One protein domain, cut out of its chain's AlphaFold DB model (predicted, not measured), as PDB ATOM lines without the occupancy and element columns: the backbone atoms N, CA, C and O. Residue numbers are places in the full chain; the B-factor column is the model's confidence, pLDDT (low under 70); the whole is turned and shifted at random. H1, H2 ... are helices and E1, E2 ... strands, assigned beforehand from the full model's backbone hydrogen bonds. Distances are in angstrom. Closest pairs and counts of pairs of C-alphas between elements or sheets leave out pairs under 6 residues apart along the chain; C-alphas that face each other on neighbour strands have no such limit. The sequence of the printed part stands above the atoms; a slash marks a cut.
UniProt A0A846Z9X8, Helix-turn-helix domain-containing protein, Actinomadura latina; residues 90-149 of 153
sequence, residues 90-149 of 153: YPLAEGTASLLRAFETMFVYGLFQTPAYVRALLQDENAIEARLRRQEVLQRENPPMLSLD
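Overview. This is residues 90 to 149 of the 153 residues of the protein "Helix-turn-helix domain-containing protein" of Actinomadura latina (UniProt A0A846Z9X8). A small parallel ribbon of two strands, E1 beside E2, stands at one end of the long helix H3, while the short helix H2 packs on H3 toward its other end. The link of residues 103 to 114 loops out beyond E1 and folds back through the middle to H2, and the short helix H1 lies at the sheet's end of the domain. The printed part has 60 residues, with three named helices and two named strands in the order H1, E1, H2, H3, E2. The class is mixed, helices and strands; the whole is compact, with a radius of gyration of the C-alphas of 11.9 A and spans of 32 by 24 by 17 A.

Arrangement. E1, residues 99 to 102, and E2, residues 145 to 148, are parallel neighbours at 13 degrees, with N 100 and O 145 at 2.8 A and N 147 and O 100 at 2.9 A, within hydrogen-bond range. With H2, residues 115 to 121, and H3, residues 125 to 138, they form a strand-helix-strand unit, two parallel neighbour strands with helices between them along the chain, whose crossover is right-handed. H3 and E1 are apart. H2 touches H3 at residues 128 to 132 of H3 alone, at a steep tilt of 51 degrees, opposite ways; their closest C-alphas, of Val 118 and Ile 128, are 6.1 A apart. H1, residues 90 to 96, only just touches H3, with 3 pairs of C-alphas within 8 A, at residues 134 to 137 of H3 alone; the closest C-alphas, of Gly 95 and Val 137, are 5.7 A apart. In H1 and H2 every O i to N i+4 pair is within hydrogen-bond range; in H3 5 of 10 are, beside 7 of 11 O i to N i+3 pairs.

Along the chain. H3 is 21.7 A long, from C-alpha 125 at (206.442, 260.712, 208.333) to C-alpha 138 at (212.678, 272.902, 225.204). H1 begins at C-alpha 90 at (210.604, 258.059, 228.545).

Size, cuts and confidence. The C-alphas farthest apart, of Gln 123 and Asn 142, are 32.5 A apart. The link from E1 to H2 is long; the printed part has no cut, and no printed residue is under 70 in pLDDT.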
ATOM      1  N   TYR A  90     209.640 256.965 228.626       88.44
ATOM      2  CA  TYR A  90     210.604 258.059 228.545       88.44
ATOM      3  C   TYR A  90     209.976 259.391 228.106       88.44
ATOM      4  O   TYR A  90     210.261 260.379 228.770       88.44
ATOM      5  N   PRO A  91     209.096 259.480 227.083       86.31
ATOM      6  CA  PRO A  91     208.498 260.758 226.677       86.31
ATOM      7  C   PRO A  91     207.736 261.481 227.797       86.31
ATOM      8  O   PRO A  91     207.778 262.706 227.883       86.31
ATOM      9  N   LEU A  92     207.070 260.733 228.684       84.50
ATOM     10  CA  LEU A  92     206.374 261.306 229.843       84.50
ATOM     11  C   LEU A  92     207.365 261.865 230.875       84.50
ATOM     12  O   LEU A  92     207.173 262.961 231.401       84.50
ATOM     13  N   ALA A  93     208.438 261.119 231.152       90.06
ATOM     14  CA  ALA A  93     209.504 261.577 232.039       90.06
ATOM     15  C   ALA A  93     210.247 262.786 231.444       90.06
ATOM     16  O   ALA A  93     210.485 263.764 232.143       90.06
ATOM     17  N   GLU A  94     210.549 262.754 230.146       92.88
ATOM     18  CA  GLU A  94     211.162 263.852 229.398       92.88
ATOM     19  C   GLU A  94     210.330 265.129 229.515       92.88
ATOM     20  O   GLU A  94     210.866 266.162 229.906       92.88
ATOM     21  N   GLY A  95     209.013 265.048 229.287       89.94
ATOM     22  CA  GLY A  95     208.106 266.199 229.356       89.94
ATOM     23  C   GLY A  95     208.018 266.874 230.731       89.94
ATOM     24  O   GLY A  95     207.655 268.049 230.820       89.94
ATOM     25  N   THR A  96     208.375 266.166 231.807       91.19
ATOM     26  CA  THR A  96     208.313 266.665 233.192       91.19
ATOM     27  C   THR A  96     209.687 266.910 233.822       91.19
ATOM     28  O   THR A  96     209.762 267.518 234.889       91.19
ATOM     29  N   ALA A  97     210.779 266.516 233.164       94.75
ATOM     30  CA  ALA A  97     212.127 266.586 233.715       94.75
ATOM     31  C   ALA A  97     212.587 268.027 233.978       94.75
ATOM     32  O   ALA A  97     212.334 268.927 233.184       94.75
ATOM     33  N   SER A  98     213.324 268.253 235.066       95.56
ATOM     34  CA  SER A  98     214.085 269.492 235.299       95.56
ATOM     35  C   SER A  98     215.527 269.401 234.785       95.56
ATOM     36  O   SER A  98     216.159 270.420 234.515       95.56
ATOM     37  N   LEU A  99     216.040 268.180 234.617       94.81
ATOM     38  CA  LEU A  99     217.378 267.875 234.125       94.81
ATOM     39  C   LEU A  99     217.318 266.662 233.198       94.81
ATOM     40  O   LEU A  99     216.827 265.599 233.578       94.81
ATOM     41  N   LEU A 100     217.885 266.813 232.008       94.75
ATOM     42  CA  LEU A 100     218.123 265.743 231.054       94.75
ATOM     43  C   LEU A 100     219.631 265.588 230.873       94.75
ATOM     44  O   LEU A 100     220.327 266.503 230.430       94.75
ATOM     45  N   ARG A 101     220.148 264.415 231.231       93.25
ATOM     46  CA  ARG A 101     221.538 264.046 230.968       93.25
ATOM     47  C   ARG A 101     221.552 262.947 229.924       93.25
ATOM     48  O   ARG A 101     220.876 261.933 230.093       93.25
ATOM     49  N   ALA A 102     222.304 263.159 228.855       91.44
ATOM     50  CA  ALA A 102     222.399 262.212 227.759       91.44
ATOM     51  C   ALA A 102     223.856 261.970 227.364       91.44
ATOM     52  O   ALA A 102     224.723 262.833 227.512       91.44
ATOM     53  N   PHE A 103     224.090 260.762 226.868       90.94
ATOM     54  CA  PHE A 103     225.343 260.306 226.293       90.94
ATOM     55  C   PHE A 103     224.989 259.647 224.961       90.94
ATOM     56  O   PHE A 103     224.169 258.730 224.936       90.94
ATOM     57  N   GLU A 104     225.574 260.133 223.872       89.06
ATOM     58  CA  GLU A 104     225.309 259.642 222.521       89.06
ATOM     59  C   GLU A 104     226.641 259.352 221.829       89.06
ATOM     60  O   GLU A 104     227.529 260.201 221.797       89.06
ATOM     61  N   THR A 105     226.789 258.147 221.279       89.81
ATOM     62  CA  THR A 105     228.036 257.709 220.628       89.81
ATOM     63  C   THR A 105     228.020 257.907 219.119       89.81
ATOM     64  O   THR A 105     229.042 258.243 218.530       89.81
ATOM     65  N   MET A 106     226.870 257.661 218.488       90.94
ATOM     66  CA  MET A 106     226.745 257.573 217.028       90.94
ATOM     67  C   MET A 106     225.781 258.598 216.434       90.94
ATOM     68  O   MET A 106     225.850 258.880 215.240       90.94
ATOM     69  N   PHE A 107     224.878 259.151 217.242       91.50
ATOM     70  CA  PHE A 107     223.816 260.029 216.767       91.50
ATOM     71  C   PHE A 107     223.839 261.368 217.489       91.50
ATOM     72  O   PHE A 107     224.284 261.483 218.626       91.50
ATOM     73  N   VAL A 108     223.316 262.397 216.827       93.88
ATOM     74  CA  VAL A 108     222.978 263.641 217.520       93.88
ATOM     75  C   VAL A 108     221.821 263.347 218.472       93.88
ATOM     76  O   VAL A 108     220.852 262.695 218.070       93.88
ATOM     77  N   TYR A 109     221.909 263.836 219.712       93.62
ATOM     78  CA  TYR A 109     220.855 263.667 220.712       93.62
ATOM     79  C   TYR A 109     219.495 264.090 220.155       93.62
ATOM     80  O   TYR A 109     219.374 265.134 219.514       93.62
ATOM     81  N   GLY A 110     218.467 263.275 220.410       92.88
ATOM     82  CA  GLY A 110     217.160 263.383 219.754       92.88
ATOM     83  C   GLY A 110     216.535 264.781 219.789       92.88
ATOM     84  O   GLY A 110     215.969 265.212 218.789       92.88
ATOM     85  N   LEU A 111     216.683 265.509 220.901       94.38
ATOM     86  CA  LEU A 111     216.123 266.857 221.054       94.38
ATOM     87  C   LEU A 111     216.876 267.944 220.266       94.38
ATOM     88  O   LEU A 111     216.365 269.048 220.129       94.38
ATOM     89  N   PHE A 112     218.048 267.637 219.709       94.19
ATOM     90  CA  PHE A 112     218.855 268.559 218.900       94.19
ATOM     91  C   PHE A 112     218.921 268.170 217.417       94.19
ATOM     92  O   PHE A 112     219.637 268.795 216.637       94.19
ATOM     93  N   GLN A 113     218.185 267.137 217.003       95.94
ATOM     94  CA  GLN A 113     218.132 266.721 215.603       95.94
ATOM     95  C   GLN A 113     217.325 267.722 214.763       95.94
ATOM     96  O   GLN A 113     216.228 268.122 215.135       95.94
ATOM     97  N   THR A 114     217.828 268.113 213.595       96.12
ATOM     98  CA  THR A 114     217.070 268.977 212.674       96.12
ATOM     99  C   THR A 114     216.062 268.163 211.857       96.12
ATOM    100  O   THR A 114     216.257 266.959 211.673       96.12
ATOM    101  N   PRO A 115     215.030 268.792 211.262       95.69
ATOM    102  CA  PRO A 115     214.120 268.090 210.356       95.69
ATOM    103  C   PRO A 115     214.835 267.362 209.209       95.69
ATOM    104  O   PRO A 115     214.446 266.257 208.842       95.69
ATOM    105  N   ALA A 116     215.907 267.946 208.660       96.81
ATOM    106  CA  ALA A 116     216.720 267.299 207.631       96.81
ATOM    107  C   ALA A 116     217.439 266.046 208.163       96.81
ATOM    108  O   ALA A 116     217.459 265.018 207.491       96.81
ATOM    109  N   TYR A 117     217.976 266.108 209.386       96.94
ATOM    110  CA  TYR A 117     218.643 264.977 210.031       96.94
ATOM    111  C   TYR A 117     217.670 263.825 210.304       96.94
ATOM    112  O   TYR A 117     217.955 262.676 209.977       96.94
ATOM    113  N   VAL A 118     216.490 264.126 210.855       96.44
ATOM    114  CA  VAL A 118     215.484 263.103 211.176       96.44
ATOM    115  C   VAL A 118     214.976 262.404 209.914       96.44
ATOM    116  O   VAL A 118     214.859 261.182 209.918       96.44
ATOM    117  N   ARG A 119     214.750 263.140 208.816       95.75
ATOM    118  CA  ARG A 119     214.355 262.555 207.519       95.75
ATOM    119  C   ARG A 119     215.420 261.651 206.903       95.75
ATOM    120  O   ARG A 119     215.083 260.749 206.146       95.75
ATOM    121  N   ALA A 120     216.697 261.869 207.219       96.19
ATOM    122  CA  ALA A 120     217.765 260.964 206.799       96.19
ATOM    123  C   ALA A 120     217.788 259.659 207.621       96.19
ATOM    124  O   ALA A 120     218.292 258.648 207.139       96.19
ATOM    125  N   LEU A 121     217.253 259.670 208.849       94.38
ATOM    126  CA  LEU A 121     217.226 258.509 209.746       94.38
ATOM    127  C   LEU A 121     215.931 257.694 209.671       94.38
ATOM    128  O   LEU A 121     215.959 256.481 209.869       94.38
ATOM    129  N   LEU A 122     214.794 258.353 209.452       92.19
ATOM    130  CA  LEU A 122     213.461 257.759 209.520       92.19
ATOM    131  C   LEU A 122     212.749 257.916 208.177       92.19
ATOM    132  O   LEU A 122     212.796 258.980 207.571       92.19
ATOM    133  N   GLN A 123     212.066 256.859 207.734       89.62
ATOM    134  CA  GLN A 123     211.311 256.851 206.472       89.62
ATOM    135  C   GLN A 123     209.808 257.118 206.658       89.62
ATOM    136  O   GLN A 123     209.128 257.465 205.700       89.62
ATOM    137  N   ASP A 124     209.286 256.936 207.872       90.94
ATOM    138  CA  ASP A 124     207.870 257.142 208.197       90.94
ATOM    139  C   ASP A 124     207.627 258.576 208.685       90.94
ATOM    140  O   ASP A 124     208.217 259.000 209.683       90.94
ATOM    141  N   GLU A 125     206.736 259.309 208.011       90.38
ATOM    142  CA  GLU A 125     206.442 260.712 208.333       90.38
ATOM    143  C   GLU A 125     205.839 260.859 209.737       90.38
ATOM    144  O   GLU A 125     206.174 261.804 210.447       90.38
ATOM    145  N   ASN A 126     205.049 259.883 210.206       86.69
ATOM    146  CA  ASN A 126     204.514 259.914 211.572       86.69
ATOM    147  C   ASN A 126     205.632 259.792 212.617       86.69
ATOM    148  O   ASN A 126     205.614 260.476 213.643       86.69
ATOM    149  N   ALA A 127     206.621 258.930 212.373       87.75
ATOM    150  CA  ALA A 127     207.790 258.797 213.233       87.75
ATOM    151  C   ALA A 127     208.681 260.051 213.199       87.75
ATOM    152  O   ALA A 127     209.220 260.436 214.242       87.75
ATOM    153  N   ILE A 128     208.817 260.699 212.035       92.94
ATOM    154  CA  ILE A 128     209.524 261.980 211.882       92.94
ATOM    155  C   ILE A 128     208.829 263.064 212.708       92.94
ATOM    156  O   ILE A 128     209.473 263.719 213.531       92.94
ATOM    157  N   GLU A 129     207.515 263.217 212.544       91.69
ATOM    158  CA  GLU A 129     206.726 264.198 213.283       91.69
ATOM    159  C   GLU A 129     206.812 263.944 214.792       91.69
ATOM    160  O   GLU A 129     207.122 264.855 215.559       91.69
ATOM    161  N   ALA A 130     206.646 262.693 215.232       88.38
ATOM    162  CA  ALA A 130     206.766 262.327 216.641       88.38
ATOM    163  C   ALA A 130     208.172 262.593 217.207       88.38
ATOM    164  O   ALA A 130     208.302 262.961 218.375       88.38
ATOM    165  N   ARG A 131     209.235 262.418 216.407       91.94
ATOM    166  CA  ARG A 131     210.613 262.735 216.813       91.94
ATOM    167  C   ARG A 131     210.802 264.236 217.007       91.94
ATOM    168  O   ARG A 131     211.407 264.622 218.003       91.94
ATOM    169  N   LEU A 132     210.297 265.050 216.083       93.69
ATOM    170  CA  LEU A 132     210.429 266.507 216.132       93.69
ATOM    171  C   LEU A 132     209.544 267.127 217.215       93.69
ATOM    172  O   LEU A 132     210.004 268.010 217.930       93.69
ATOM    173  N   ARG A 133     208.327 266.611 217.418       92.44
ATOM    174  CA  ARG A 133     207.398 267.078 218.462       92.44
ATOM    175  C   ARG A 133     208.012 267.033 219.860       92.44
ATOM    176  O   ARG A 133     207.753 267.900 220.683       92.44
ATOM    177  N   ARG A 134     208.906 266.076 220.131       92.38
ATOM    178  CA  ARG A 134     209.620 265.998 221.418       92.38
ATOM    179  C   ARG A 134     210.424 267.260 221.749       92.38
ATOM    180  O   ARG A 134     210.658 267.523 222.922       92.38
ATOM    181  N   GLN A 135     210.817 268.059 220.754       94.56
ATOM    182  CA  GLN A 135     211.547 269.315 220.962       94.56
ATOM    183  C   GLN A 135     210.710 270.401 221.650       94.56
ATOM    184  O   GLN A 135     211.285 271.340 222.197       94.56
ATOM    185  N   GLU A 136     209.381 270.259 221.699       93.38
ATOM    186  CA  GLU A 136     208.484 271.174 222.418       93.38
ATOM    187  C   GLU A 136     208.841 271.287 223.910       93.38
ATOM    188  O   GLU A 136     208.654 272.344 224.511       93.38
ATOM    189  N   VAL A 137     209.454 270.253 224.503       94.19
ATOM    190  CA  VAL A 137     209.930 270.291 225.897       94.19
ATOM    191  C   VAL A 137     210.951 271.406 226.152       94.19
ATOM    192  O   VAL A 137     211.049 271.911 227.269       94.19
ATOM    193  N   LEU A 138     211.695 271.819 225.122       93.44
ATOM    194  CA  LEU A 138     212.678 272.902 225.204       93.44
ATOM    195  C   LEU A 138     212.034 274.291 225.171       93.44
ATOM    196  O   LEU A 138     212.707 275.272 225.469       93.44
ATOM    197  N   GLN A 139     210.760 274.377 224.784       93.00
ATOM    198  CA  GLN A 139     210.039 275.634 224.570       93.00
ATOM    199  C   GLN A 139     209.048 275.962 225.695       93.00
ATOM    200  O   GLN A 139     208.443 277.031 225.685       93.00
ATOM    201  N   ARG A 140     208.857 275.060 226.666       92.69
ATOM    202  CA  ARG A 140     207.993 275.309 227.831       92.69
ATOM    203  C   ARG A 140     208.593 276.381 228.754       92.69
ATOM    204  O   ARG A 140     209.794 276.617 228.718       92.69
ATOM    205  N   GLU A 141     207.774 276.954 229.640       93.81
ATOM    206  CA  GLU A 141     208.163 278.046 230.558       93.81
ATOM    207  C   GLU A 141     209.430 277.747 231.379       93.81
ATOM    208  O   GLU A 141     210.320 278.585 231.483       93.81
ATOM    209  N   ASN A 142     209.533 276.528 231.918       92.75
ATOM    210  CA  ASN A 142     210.693 276.059 232.677       92.75
ATOM    211  C   ASN A 142     211.382 274.908 231.926       92.75
ATOM    212  O   ASN A 142     211.149 273.745 232.265       92.75
ATOM    213  N   PRO A 143     212.178 275.156 230.871       94.75
ATOM    214  CA  PRO A 143     212.781 274.086 230.082       94.75
ATOM    215  C   PRO A 143     213.783 273.269 230.923       94.75
ATOM    216  O   PRO A 143     214.378 273.800 231.863       94.75
ATOM    217  N   PRO A 144     213.971 271.968 230.633       95.88
ATOM    218  CA  PRO A 144     214.956 271.158 231.339       95.88
ATOM    219  C   PRO A 144     216.376 271.671 231.077       95.88
ATOM    220  O   PRO A 144     216.726 272.013 229.946       95.88
ATOM    221  N   MET A 145     217.236 271.634 232.096       95.31
ATOM    222  CA  MET A 145     218.674 271.769 231.875       95.31
ATOM    223  C   MET A 145     219.176 270.540 231.113       95.31
ATOM    224  O   MET A 145     218.879 269.409 231.496       95.31
ATOM    225  N   LEU A 146     219.947 270.751 230.048       93.88
ATOM    226  CA  LEU A 146     220.488 269.681 229.212       93.88
ATOM    227  C   LEU A 146     221.997 269.569 229.372       93.88
ATOM    228  O   LEU A 146     222.726 270.537 229.187       93.88
ATOM    229  N   SER A 147     222.461 268.360 229.678       92.81
ATOM    230  CA  SER A 147     223.882 268.029 229.751       92.81
ATOM    231  C   SER A 147     224.181 266.867 228.815       92.81
ATOM    232  O   SER A 147     223.737 265.743 229.053       92.81
ATOM    233  N   LEU A 148     224.974 267.138 227.781       89.19
ATOM    234  CA  LEU A 148     225.568 266.118 226.925       89.19
ATOM    235  C   LEU A 148     226.982 265.839 227.421       89.19
ATOM    236  O   LEU A 148     227.855 266.695 227.287       89.19
ATOM    237  N   ASP A 149     227.204 264.675 228.026       83.81
ATOM    238  CA  ASP A 149     228.557 264.274 228.414       83.81
ATOM    239  C   ASP A 149     229.172 263.458 227.273       83.81
ATOM    240  O   ASP A 149     228.568 262.469 226.875       83.81
TER     241      ASP A 149